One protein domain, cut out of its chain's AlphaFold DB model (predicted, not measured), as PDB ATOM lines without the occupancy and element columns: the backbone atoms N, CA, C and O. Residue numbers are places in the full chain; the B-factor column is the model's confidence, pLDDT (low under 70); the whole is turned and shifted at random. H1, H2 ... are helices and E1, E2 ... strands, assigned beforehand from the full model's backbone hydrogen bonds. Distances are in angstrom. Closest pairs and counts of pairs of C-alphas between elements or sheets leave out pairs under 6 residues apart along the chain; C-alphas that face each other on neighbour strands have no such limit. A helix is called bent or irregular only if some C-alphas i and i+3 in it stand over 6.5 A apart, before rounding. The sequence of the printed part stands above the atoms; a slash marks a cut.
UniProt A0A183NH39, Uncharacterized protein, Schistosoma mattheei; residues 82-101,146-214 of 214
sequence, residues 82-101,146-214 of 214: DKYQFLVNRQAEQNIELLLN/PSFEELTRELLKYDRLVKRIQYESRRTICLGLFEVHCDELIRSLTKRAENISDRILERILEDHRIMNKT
ATOM      1  N   ASP A  82     177.817 189.908 267.556       94.19
ATOM      2  CA  ASP A  82     177.007 189.084 268.474       94.19
ATOM      3  C   ASP A  82     176.562 187.770 267.815       94.19
ATOM      4  O   ASP A  82     176.481 186.721 268.457       94.19
ATOM      5  N   LYS A  83     176.376 187.781 266.489       93.94
ATOM      6  CA  LYS A  83     176.095 186.581 265.685       93.94
ATOM      7  C   LYS A  83     177.184 185.504 265.771       93.94
ATOM      8  O   LYS A  83     176.914 184.359 265.429       93.94
ATOM      9  N   TYR A  84     178.392 185.846 266.218       95.56
ATOM     10  CA  TYR A  84     179.514 184.924 266.415       95.56
ATOM     11  C   TYR A  84     179.790 184.628 267.893       95.56
ATOM     12  O   TYR A  84     180.815 184.026 268.218       95.56
ATOM     13  N   GLN A  85     178.884 185.002 268.802       95.12
ATOM     14  CA  GLN A  85     179.071 184.815 270.242       95.12
ATOM     15  C   GLN A  85     179.325 183.350 270.627       95.12
ATOM     16  O   GLN A  85     180.085 183.090 271.555       95.12
ATOM     17  N   PHE A  86     178.768 182.401 269.868       95.50
ATOM     18  CA  PHE A  86     178.980 180.963 270.050       95.50
ATOM     19  C   PHE A  86     180.429 180.494 269.774       95.50
ATOM     20  O   PHE A  86     180.839 179.444 270.261       95.50
ATOM     21  N   LEU A  87     181.205 181.252 268.987       96.00
ATOM     22  CA  LEU A  87     182.656 181.060 268.834       96.00
ATOM     23  C   LEU A  87     183.415 181.795 269.943       96.00
ATOM     24  O   LEU A  87     184.475 181.367 270.401       96.00
ATOM     25  N   VAL A  88     182.887 182.941 270.388       94.88
ATOM     26  CA  VAL A  88     183.503 183.748 271.447       94.88
ATOM     27  C   VAL A  88     183.498 183.008 272.783       94.88
ATOM     28  O   VAL A  88     184.511 183.026 273.481       94.88
ATOM     29  N   ASN A  89     182.384 182.360 273.124       94.75
ATOM     30  CA  ASN A  89     182.191 181.612 274.368       94.75
ATOM     31  C   ASN A  89     182.661 180.146 274.298       94.75
ATOM     32  O   ASN A  89     182.517 179.430 275.284       94.75
ATOM     33  N   ARG A  90     183.236 179.717 273.168       94.12
ATOM     34  CA  ARG A  90     183.685 178.342 272.891       94.12
ATOM     35  C   ARG A  90     182.581 177.274 272.862       94.12
ATOM     36  O   ARG A  90     182.865 176.082 272.981       94.12
ATOM     37  N   GLN A  91     181.320 177.679 272.722       95.19
ATOM     38  CA  GLN A  91     180.193 176.746 272.698       95.19
ATOM     39  C   GLN A  91     180.235 175.839 271.466       95.19
ATOM     40  O   GLN A  91     179.897 174.662 271.557       95.19
ATOM     41  N   ALA A  92     180.643 176.364 270.309       94.81
ATOM     42  CA  ALA A  92     180.748 175.557 269.096       94.81
ATOM     43  C   ALA A  92     181.774 174.429 269.239       94.81
ATOM     44  O   ALA A  92     181.478 173.293 268.878       94.81
ATOM     45  N   GLU A  93     182.941 174.719 269.812       94.56
ATOM     46  CA  GLU A  93     183.973 173.724 270.085       94.56
ATOM     47  C   GLU A  93     183.443 172.613 270.998       94.56
ATOM     48  O   GLU A  93     183.654 171.437 270.710       94.56
ATOM     49  N   GLN A  94     182.706 172.974 272.053       94.38
ATOM     50  CA  GLN A  94     182.084 172.011 272.969       94.38
ATOM     51  C   GLN A  94     181.008 171.168 272.278       94.38
ATOM     52  O   GLN A  94     180.977 169.953 272.446       94.38
ATOM     53  N   ASN A  95     180.148 171.789 271.469       93.81
ATOM     54  CA  ASN A  95     179.100 171.079 270.736       93.81
ATOM     55  C   ASN A  95     179.689 170.049 269.764       93.81
ATOM     56  O   ASN A  95     179.156 168.949 269.637       93.81
ATOM     57  N   ILE A  96     180.793 170.390 269.096       93.94
ATOM     58  CA  ILE A  96     181.496 169.464 268.205       93.94
ATOM     59  C   ILE A  96     182.208 168.374 268.985       93.94
ATOM     60  O   ILE A  96     182.181 167.222 268.577       93.94
ATOM     61  N   GLU A  97     182.783 168.686 270.136       92.00
ATOM     62  CA  GLU A  97     183.377 167.661 270.984       92.00
ATOM     63  C   GLU A  97     182.354 166.625 271.458       92.00
ATOM     64  O   GLU A  97     182.619 165.429 271.367       92.00
ATOM     65  N   LEU A  98     181.163 167.073 271.862       91.25
ATOM     66  CA  LEU A  98     180.045 166.195 272.208       91.25
ATOM     67  C   LEU A  98     179.546 165.382 271.007       91.25
ATOM     68  O   LEU A  98     179.193 164.219 271.170       91.25
ATOM     69  N   LEU A  99     179.533 165.974 269.809       90.25
ATOM     70  CA  LEU A  99     179.181 165.265 268.577       90.25
ATOM     71  C   LEU A  99     180.183 164.143 268.270       90.25
ATOM     72  O   LEU A  99     179.780 163.055 267.879       90.25
ATOM     73  N   LEU A 100     181.481 164.408 268.436       89.38
ATOM     74  CA  LEU A 100     182.552 163.451 268.140       89.38
ATOM     75  C   LEU A 100     182.680 162.356 269.213       89.38
ATOM     76  O   LEU A 100     183.080 161.234 268.888       89.38
ATOM     77  N   ASN A 101     182.343 162.687 270.464       87.56
ATOM     78  CA  ASN A 101     182.443 161.828 271.644       87.56
ATOM     79  C   ASN A 101     181.121 161.851 272.440       87.56
ATOM     80  O   ASN A 101     181.063 162.457 273.518       87.56
ATOM     81  N   PRO A 146     179.019 159.791 265.271       84.31
ATOM     82  CA  PRO A 146     178.305 160.542 264.245       84.31
ATOM     83  C   PRO A 146     178.498 159.902 262.868       84.31
ATOM     84  O   PRO A 146     179.562 159.368 262.548       84.31
ATOM     85  N   SER A 147     177.468 159.969 262.030       90.25
ATOM     86  CA  SER A 147     177.552 159.458 260.661       90.25
ATOM     87  C   SER A 147     178.474 160.323 259.793       90.25
ATOM     88  O   SER A 147     178.624 161.528 260.011       90.25
ATOM     89  N   PHE A 148     179.048 159.732 258.739       91.00
ATOM     90  CA  PHE A 148     179.860 160.475 257.766       91.00
ATOM     91  C   PHE A 148     179.098 161.662 257.152       91.00
ATOM     92  O   PHE A 148     179.674 162.730 256.928       91.00
ATOM     93  N   GLU A 149     177.795 161.501 256.906       92.50
ATOM     94  CA  GLU A 149     176.955 162.568 256.362       92.50
ATOM     95  C   GLU A 149     176.798 163.735 257.351       92.50
ATOM     96  O   GLU A 149     176.897 164.899 256.951       92.50
ATOM     97  N   GLU A 150     176.609 163.451 258.644       92.50
ATOM     98  CA  GLU A 150     176.538 164.471 259.701       92.50
ATOM     99  C   GLU A 150     177.863 165.225 259.847       92.50
ATOM    100  O   GLU A 150     177.862 166.459 259.867       92.50
ATOM    101  N   LEU A 151     178.995 164.512 259.864       93.62
ATOM    102  CA  LEU A 151     180.322 165.132 259.921       93.62
ATOM    103  C   LEU A 151     180.591 166.004 258.690       93.62
ATOM    104  O   LEU A 151     181.048 167.137 258.823       93.62
ATOM    105  N   THR A 152     180.244 165.526 257.493       95.06
ATOM    106  CA  THR A 152     180.409 166.291 256.245       95.06
ATOM    107  C   THR A 152     179.547 167.553 256.244       95.06
ATOM    108  O   THR A 152     180.002 168.630 255.851       95.06
ATOM    109  N   ARG A 153     178.299 167.449 256.710       96.19
ATOM    110  CA  ARG A 153     177.379 168.586 256.825       96.19
ATOM    111  C   ARG A 153     177.933 169.661 257.755       96.19
ATOM    112  O   ARG A 153     177.895 170.844 257.412       96.19
ATOM    113  N   GLU A 154     178.457 169.251 258.904       96.19
ATOM    114  CA  GLU A 154     178.993 170.173 259.899       96.19
ATOM    115  C   GLU A 154     180.341 170.768 259.454       96.19
ATOM    116  O   GLU A 154     180.553 171.972 259.601       96.19
ATOM    117  N   LEU A 155     181.194 169.989 258.778       97.25
ATOM    118  CA  LEU A 155     182.418 170.479 258.136       97.25
ATOM    119  C   LEU A 155     182.116 171.592 257.121       97.25
ATOM    120  O   LEU A 155     182.692 172.678 257.187       97.25
ATOM    121  N   LEU A 156     181.163 171.362 256.211       97.50
ATOM    122  CA  LEU A 156     180.767 172.355 255.205       97.50
ATOM    123  C   LEU A 156     180.166 173.619 255.833       97.50
ATOM    124  O   LEU A 156     180.330 174.721 255.304       97.50
ATOM    125  N   LYS A 157     179.453 173.479 256.953       97.44
ATOM    126  CA  LYS A 157     178.904 174.613 257.703       97.44
ATOM    127  C   LYS A 157     180.020 175.495 258.266       97.44
ATOM    128  O   LYS A 157     179.936 176.715 258.099       97.44
ATOM    129  N   TYR A 158     181.050 174.917 258.889       97.81
ATOM    130  CA  TYR A 158     182.170 175.702 259.419       97.81
ATOM    131  C   TYR A 158     183.093 176.241 258.320       97.81
ATOM    132  O   TYR A 158     183.480 177.403 258.414       97.81
ATOM    133  N   ASP A 159     183.326 175.519 257.220       97.62
ATOM    134  CA  ASP A 159     184.080 176.042 256.064       97.62
ATOM    135  C   ASP A 159     183.412 177.293 255.454       97.62
ATOM    136  O   ASP A 159     184.055 178.315 255.189       97.62
ATOM    137  N   ARG A 160     182.080 177.274 255.306       97.88
ATOM    138  CA  ARG A 160     181.316 178.465 254.887       97.88
ATOM    139  C   ARG A 160     181.406 179.588 255.914       97.88
ATOM    140  O   ARG A 160     181.495 180.756 255.536       97.88
ATOM    141  N   LEU A 161     181.368 179.252 257.203       97.69
ATOM    142  CA  LEU A 161     181.478 180.231 258.281       97.69
ATOM    143  C   LEU A 161     182.844 180.929 258.274       97.69
ATOM    144  O   LEU A 161     182.877 182.150 258.409       97.69
ATOM    145  N   VAL A 162     183.935 180.187 258.064       97.94
ATOM    146  CA  VAL A 162     185.305 180.712 257.921       97.94
ATOM    147  C   VAL A 162     185.353 181.757 256.809       97.94
ATOM    148  O   VAL A 162     185.731 182.903 257.060       97.94
ATOM    149  N   LYS A 163     184.877 181.397 255.608       97.62
ATOM    150  CA  LYS A 163     184.835 182.297 254.444       97.62
ATOM    151  C   LYS A 163     184.000 183.543 254.726       97.62
ATOM    152  O   LYS A 163     184.447 184.660 254.477       97.62
ATOM    153  N   ARG A 164     182.818 183.366 255.317       96.94
ATOM    154  CA  ARG A 164     181.939 184.479 255.683       96.94
ATOM    155  C   ARG A 164     182.611 185.444 256.659       96.94
ATOM    156  O   ARG A 164     182.619 186.646 256.422       96.94
ATOM    157  N   ILE A 165     183.213 184.937 257.737       96.81
ATOM    158  CA  ILE A 165     183.906 185.787 258.714       96.81
ATOM    159  C   ILE A 165     185.069 186.521 258.038       96.81
ATOM    160  O   ILE A 165     185.206 187.728 258.225       96.81
ATOM    161  N   GLN A 166     185.871 185.821 257.236       96.19
ATOM    162  CA  GLN A 166     187.098 186.358 256.653       96.19
ATOM    163  C   GLN A 166     186.859 187.428 255.580       96.19
ATOM    164  O   GLN A 166     187.638 188.389 255.518       96.19
ATOM    165  N   TYR A 167     185.831 187.246 254.743       95.62
ATOM    166  CA  TYR A 167     185.621 188.043 253.531       95.62
ATOM    167  C   TYR A 167     184.416 188.988 253.594       95.62
ATOM    168  O   TYR A 167     184.440 190.012 252.919       95.62
ATOM    169  N   GLU A 168     183.385 188.696 254.393       94.75
ATOM    170  CA  GLU A 168     182.210 189.578 254.510       94.75
ATOM    171  C   GLU A 168     182.320 190.560 255.686       94.75
ATOM    172  O   GLU A 168     181.643 191.588 255.697       94.75
ATOM    173  N   SER A 169     183.162 190.274 256.686       94.00
ATOM    174  CA  SER A 169     183.326 191.164 257.842       94.00
ATOM    175  C   SER A 169     184.205 192.366 257.496       94.00
ATOM    176  O   SER A 169     185.299 192.228 256.942       94.00
ATOM    177  N   ARG A 170     183.754 193.562 257.877       93.75
ATOM    178  CA  ARG A 170     184.507 194.803 257.683       93.75
ATOM    179  C   ARG A 170     185.661 194.891 258.685       93.75
ATOM    180  O   ARG A 170     185.441 194.851 259.888       93.75
ATOM    181  N   ARG A 171     186.888 195.041 258.177       94.81
ATOM    182  CA  ARG A 171     188.117 195.092 258.994       94.81
ATOM    183  C   ARG A 171     188.328 196.417 259.704       94.81
ATOM    184  O   ARG A 171     188.729 196.415 260.858       94.81
ATOM    185  N   THR A 172     188.013 197.515 259.029       95.69
ATOM    186  CA  THR A 172     188.198 198.862 259.567       95.69
ATOM    187  C   THR A 172     186.994 199.726 259.249       95.69
ATOM    188  O   THR A 172     186.476 199.714 258.121       95.69
ATOM    189  N   ILE A 173     186.546 200.496 260.235       95.44
ATOM    190  CA  ILE A 173     185.449 201.447 260.087       95.44
ATOM    191  C   ILE A 173     185.747 202.747 260.831       95.44
ATOM    192  O   ILE A 173     186.209 202.737 261.967       95.44
ATOM    193  N   CYS A 174     185.441 203.870 260.186       95.06
ATOM    194  CA  CYS A 174     185.491 205.187 260.807       95.06
ATOM    195  C   CYS A 174     184.105 205.532 261.364       95.06
ATOM    196  O   CYS A 174     183.117 205.541 260.625       95.06
ATOM    197  N   LEU A 175     184.040 205.816 262.661       93.81
ATOM    198  CA  LEU A 175     182.837 206.125 263.427       93.81
ATOM    199  C   LEU A 175     183.067 207.440 264.174       93.81
ATOM    200  O   LEU A 175     183.502 207.460 265.325       93.81
ATOM    201  N   GLY A 176     182.802 208.551 263.487       88.88
ATOM    202  CA  GLY A 176     183.041 209.885 264.031       88.88
ATOM    203  C   GLY A 176     184.524 210.104 264.323       88.88
ATOM    204  O   GLY A 176     185.330 210.163 263.398       88.88
ATOM    205  N   LEU A 177     184.871 210.217 265.604       89.12
ATOM    206  CA  LEU A 177     186.250 210.421 266.066       89.12
ATOM    207  C   LEU A 177     187.080 209.145 266.182       89.12
ATOM    208  O   LEU A 177     188.272 209.224 266.467       89.12
ATOM    209  N   PHE A 178     186.459 207.985 266.004       93.19
ATOM    210  CA  PHE A 178     187.115 206.707 266.214       93.19
ATOM    211  C   PHE A 178     187.336 205.992 264.891       93.19
ATOM    212  O   PHE A 178     186.426 205.875 264.069       93.19
ATOM    213  N   GLU A 179     188.534 205.454 264.718       95.12
ATOM    214  CA  GLU A 179     188.800 204.399 263.755       95.12
ATOM    215  C   GLU A 179     188.838 203.080 264.522       95.12
ATOM    216  O   GLU A 179     189.641 202.896 265.434       95.12
ATOM    217  N   VAL A 180     187.905 202.184 264.208       95.12
ATOM    218  CA  VAL A 180     187.798 200.885 264.868       95.12
ATOM    219  C   VAL A 180     188.398 199.832 263.952       95.12
ATOM    220  O   VAL A 180     187.921 199.626 262.834       95.12
ATOM    221  N   HIS A 181     189.421 199.151 264.458       96.19
ATOM    222  CA  HIS A 181     190.075 198.031 263.797       96.19
ATOM    223  C   HIS A 181     189.569 196.711 264.385       96.19
ATOM    224  O   HIS A 181     189.747 196.419 265.566       96.19
ATOM    225  N   CYS A 182     188.952 195.885 263.549       95.56
ATOM    226  CA  CYS A 182     188.441 194.560 263.895       95.56
ATOM    227  C   CYS A 182     189.334 193.431 263.363       95.56
ATOM    228  O   CYS A 182     188.946 192.265 263.421       95.56
ATOM    229  N   ASP A 183     190.518 193.739 262.831       95.94
ATOM    230  CA  ASP A 183     191.401 192.763 262.192       95.94
ATOM    231  C   ASP A 183     191.761 191.577 263.087       95.94
ATOM    232  O   ASP A 183     191.674 190.426 262.653       95.94
ATOM    233  N   GLU A 184     192.142 191.838 264.335       95.81
ATOM    234  CA  GLU A 184     192.486 190.785 265.293       95.81
ATOM    235  C   GLU A 184     191.266 189.967 265.705       95.81
ATOM    236  O   GLU A 184     191.325 188.735 265.742       95.81
ATOM    237  N   LEU A 185     190.128 190.634 265.926       95.94
ATOM    238  CA  LEU A 185     188.867 189.965 266.221       95.94
ATOM    239  C   LEU A 185     188.484 189.012 265.084       95.94
ATOM    240  O   LEU A 185     188.275 187.826 265.336       95.94
ATOM    241  N   ILE A 186     188.463 189.503 263.841       96.94
ATOM    242  CA  ILE A 186     188.149 188.718 262.642       96.94
ATOM    243  C   ILE A 186     189.118 187.543 262.516       96.94
ATOM    244  O   ILE A 186     188.664 186.409 262.404       96.94
ATOM    245  N   ARG A 187     190.434 187.776 262.612       96.94
ATOM    246  CA  ARG A 187     191.440 186.698 262.550       96.94
ATOM    247  C   ARG A 187     191.200 185.637 263.625       96.94
ATOM    248  O   ARG A 187     191.214 184.449 263.314       96.94
ATOM    249  N   SER A 188     190.931 186.042 264.867       96.75
ATOM    250  CA  SER A 188     190.679 185.109 265.974       96.75
ATOM    251  C   SER A 188     189.391 184.295 265.794       96.75
ATOM    252  O   SER A 188     189.320 183.141 266.219       96.75
ATOM    253  N   LEU A 189     188.352 184.889 265.198       96.94
ATOM    254  CA  LEU A 189     187.082 184.221 264.918       96.94
ATOM    255  C   LEU A 189     187.227 183.243 263.751       96.94
ATOM    256  O   LEU A 189     186.806 182.094 263.874       96.94
ATOM    257  N   THR A 190     187.879 183.668 262.664       98.06
ATOM    258  CA  THR A 190     188.225 182.807 261.526       98.06
ATOM    259  C   THR A 190     189.035 181.608 262.005       98.06
ATOM    260  O   THR A 190     188.628 180.476 261.766       98.06
ATOM    261  N   LYS A 191     190.101 181.836 262.785       97.69
ATOM    262  CA  LYS A 191     190.970 180.756 263.260       97.69
ATOM    263  C   LYS A 191     190.242 179.748 264.151       97.69
ATOM    264  O   LYS A 191     190.512 178.554 264.081       97.69
ATOM    265  N   ARG A 192     189.295 180.198 264.979       97.31
ATOM    266  CA  ARG A 192     188.463 179.288 265.785       97.31
ATOM    267  C   ARG A 192     187.556 178.411 264.927       97.31
ATOM    268  O   ARG A 192     187.501 177.208 265.150       97.31
ATOM    269  N   ALA A 193     186.884 178.995 263.936       97.75
ATOM    270  CA  ALA A 193     186.043 178.234 263.015       97.75
ATOM    271  C   ALA A 193     186.861 177.257 262.141       97.75
ATOM    272  O   ALA A 193     186.410 176.139 261.893       97.75
ATOM    273  N   GLU A 194     188.077 177.639 261.735       97.69
ATOM    274  CA  GLU A 194     189.028 176.749 261.051       97.69
ATOM    275  C   GLU A 194     189.403 175.563 261.936       97.69
ATOM    276  O   GLU A 194     189.210 174.427 261.530       97.69
ATOM    277  N   ASN A 195     189.823 175.811 263.181       97.50
ATOM    278  CA  ASN A 195     190.212 174.737 264.096       97.50
ATOM    279  C   ASN A 195     189.066 173.736 264.345       97.50
ATOM    280  O   ASN A 195     189.313 172.549 264.541       97.50
ATOM    281  N   ILE A 196     187.809 174.193 264.350       96.81
ATOM    282  CA  ILE A 196     186.648 173.295 264.430       96.81
ATOM    283  C   ILE A 196     186.538 172.429 263.168       96.81
ATOM    284  O   ILE A 196     186.318 171.223 263.269       96.81
ATOM    285  N   SER A 197     186.703 173.038 261.993       96.69
ATOM    286  CA  SER A 197     186.687 172.331 260.706       96.69
ATOM    287  C   SER A 197     187.793 171.274 260.645       96.69
ATOM    288  O   SER A 197     187.523 170.130 260.286       96.69
ATOM    289  N   ASP A 198     189.005 171.631 261.079       97.06
ATOM    290  CA  ASP A 198     190.165 170.738 261.132       97.06
ATOM    291  C   ASP A 198     189.890 169.527 262.034       97.06
ATOM    292  O   ASP A 198     190.094 168.393 261.612       97.06
ATOM    293  N   ARG A 199     189.314 169.736 263.230       95.75
ATOM    294  CA  ARG A 199     188.932 168.634 264.139       95.75
ATOM    295  C   ARG A 199     187.935 167.661 263.507       95.75
ATOM    296  O   ARG A 199     188.051 166.451 263.691       95.75
ATOM    297  N   ILE A 200     186.932 168.175 262.793       95.81
ATOM    298  CA  ILE A 200     185.937 167.332 262.113       95.81
ATOM    299  C   ILE A 200     186.610 166.541 260.984       95.81
ATOM    300  O   ILE A 200     186.378 165.339 260.848       95.81
ATOM    301  N   LEU A 201     187.467 167.198 260.200       95.75
ATOM    302  CA  LEU A 201     188.202 166.569 259.107       95.75
ATOM    303  C   LEU A 201     189.138 165.465 259.613       95.75
ATOM    304  O   LEU A 201     189.146 164.373 259.051       95.75
ATOM    305  N   GLU A 202     189.881 165.717 260.689       95.25
ATOM    306  CA  GLU A 202     190.740 164.722 261.337       95.25
ATOM    307  C   GLU A 202     189.951 163.475 261.745       95.25
ATOM    308  O   GLU A 202     190.405 162.358 261.489       95.25
ATOM    309  N   ARG A 203     188.741 163.642 262.304       93.62
ATOM    310  CA  ARG A 203     187.889 162.496 262.645       93.62
ATOM    311  C   ARG A 203     187.466 161.703 261.411       93.62
ATOM    312  O   ARG A 203     187.609 160.485 261.410       93.62
ATOM    313  N   ILE A 204     187.001 162.380 260.359       92.81
ATOM    314  CA  ILE A 204     186.614 161.729 259.095       92.81
ATOM    315  C   ILE A 204     187.783 160.912 258.521       92.81
ATOM    316  O   ILE A 204     187.597 159.780 258.068       92.81
ATOM    317  N   LEU A 205     188.993 161.482 258.534       92.81
ATOM    318  CA  LEU A 205     190.192 160.821 258.023       92.81
ATOM    319  C   LEU A 205     190.560 159.586 258.850       92.81
ATOM    320  O   LEU A 205     190.919 158.561 258.265       92.81
ATOM    321  N   GLU A 206     190.460 159.654 260.180       91.75
ATOM    322  CA  GLU A 206     190.750 158.502 261.037       91.75
ATOM    323  C   GLU A 206     189.708 157.391 260.867       91.75
ATOM    324  O   GLU A 206     190.099 156.237 260.687       91.75
ATOM    325  N   ASP A 207     188.412 157.719 260.813       89.06
ATOM    326  CA  ASP A 207     187.344 156.735 260.588       89.06
ATOM    327  C   ASP A 207     187.550 156.004 259.243       89.06
ATOM    328  O   ASP A 207     187.496 154.773 259.171       89.06
ATOM    329  N   HIS A 208     187.902 156.734 258.177       88.50
ATOM    330  CA  HIS A 208     188.238 156.138 256.879       88.50
ATOM    331  C   HIS A 208     189.520 155.289 256.922       88.50
ATOM    332  O   HIS A 208     189.610 154.243 256.272       88.50
ATOM    333  N   ARG A 209     190.531 155.702 257.693       91.19
ATOM    334  CA  ARG A 209     191.763 154.923 257.870       91.19
ATOM    335  C   ARG A 209     191.503 153.608 258.605       91.19
ATOM    336  O   ARG A 209     192.121 152.607 258.253       91.19
ATOM    337  N   ILE A 210     190.616 153.608 259.599       88.31
ATOM    338  CA  ILE A 210     190.207 152.409 260.343       88.31
ATOM    339  C   ILE A 210     189.449 151.445 259.421       88.31
ATOM    340  O   ILE A 210     189.787 150.261 259.389       88.31
ATOM    341  N   MET A 211     188.508 151.949 258.613       85.94
ATOM    342  CA  MET A 211     187.762 151.123 257.650       85.94
ATOM    343  C   MET A 211     188.669 150.417 256.636       85.94
ATOM    344  O   MET A 211     188.409 149.275 256.296       85.94
ATOM    345  N   ASN A 212     189.750 151.057 256.185       82.50
ATOM    346  CA  ASN A 212     190.681 150.447 255.223       82.50
ATOM    347  C   ASN A 212     191.714 149.495 255.852       82.50
ATOM    348  O   ASN A 212     192.444 148.821 255.127       82.50
ATOM    349  N   LYS A 213     191.848 149.494 257.184       82.81
ATOM    350  CA  LYS A 213     192.748 148.591 257.923       82.81
ATOM    351  C   LYS A 213     192.059 147.305 258.388       82.81
ATOM    352  O   LYS A 213     192.765 146.400 258.831       82.81
ATOM    353  N   THR A 214     190.728 147.279 258.349       58.44
ATOM    354  CA  THR A 214     189.882 146.139 258.726       58.44
ATOM    355  C   THR A 214     189.536 145.345 257.475       58.44
ATOM    356  O   THR A 214     189.554 144.099 257.557       58.44
TER     357      THR A 214
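This is residues 82 to 101 and 146 to 214 of the 214 residues of an uncharacterized protein of Schistosoma mattheei (UniProt A0A183NH39). Look for a slim hairpin of two strands, E1 and E2, joining two long helices, H3 and H4, that lie side by side and run opposite ways; short H1 and H2 pack one after the other along H4. Both ends of the rod stick out, residues 174 to 179 at the hairpin and 209 to 214 at the other. The printed part has 89 residues, in order H1 H2 H3 E1 E2 H4, with an antiparallel sheet, E1 - E2; it is mostly helix. It is loose, with a radius of gyration of the C-alphas of 16.4 A, spanning 65 by 21 by 17 A.

Begin at the hairpin of E1, residues 172 to 175, and E2, residues 178 to 181, antiparallel at 161 degrees; N 175 and O 178 are within hydrogen-bond range at 2.8 A. The hub is H4, residues 183 to 211. It touches H3, residues 148 to 168, at a shallow tilt of 20 degrees, opposite ways; their closest C-alphas, of Val 162 and Thr 190, are 5.1 A apart. With residues 196 to 203 alone H4 touches H2, residues 91 to 100, at a shallow tilt of 2 degrees, the same way; the closest C-alphas, of Glu 93 and Ile 196, are 6.3 A apart. With residues 189 to 193 alone it touches H1, residues 82 to 88, at a steep tilt of 54 degrees; the closest C-alphas, of Leu 87 and Leu 189, are 6.7 A apart. The helix packing is only just mostly aligned, with 2 of 3 pairs at a shallow tilt. H2 and H3 are near each other; H1 and H3 are apart. Every O i to N i+4 pair is within hydrogen-bond range in H2, H3 and H4; H1 has 1 of 3, and 3 of 4 O i to N i+3 pairs.

Find C-alpha 183 at (191.401, 192.763, 262.192); from there H4 runs 42.0 A to C-alpha 211 at (187.762, 151.123, 257.650). H3 measures 29.4 A, H2 14.3 A, E1 9.8 A and E2 9.5 A. H1, 8.9 A, begins at C-alpha 82, (177.007, 189.084, 268.474), and is irregular: C-alphas 83 and 86 are 7.7 A apart.

The two C-alphas farthest apart, of Leu 177 and Thr 214, are 64.8 A apart. Residues 102 to 145 are not printed; C-alphas 101 and 146 are 8.6 A apart across this cut, between H2 and H3. Of the links printed whole, each is tight. The mean pLDDT of the printed part is 93.8, and residue 214, the chain's last, is under 70.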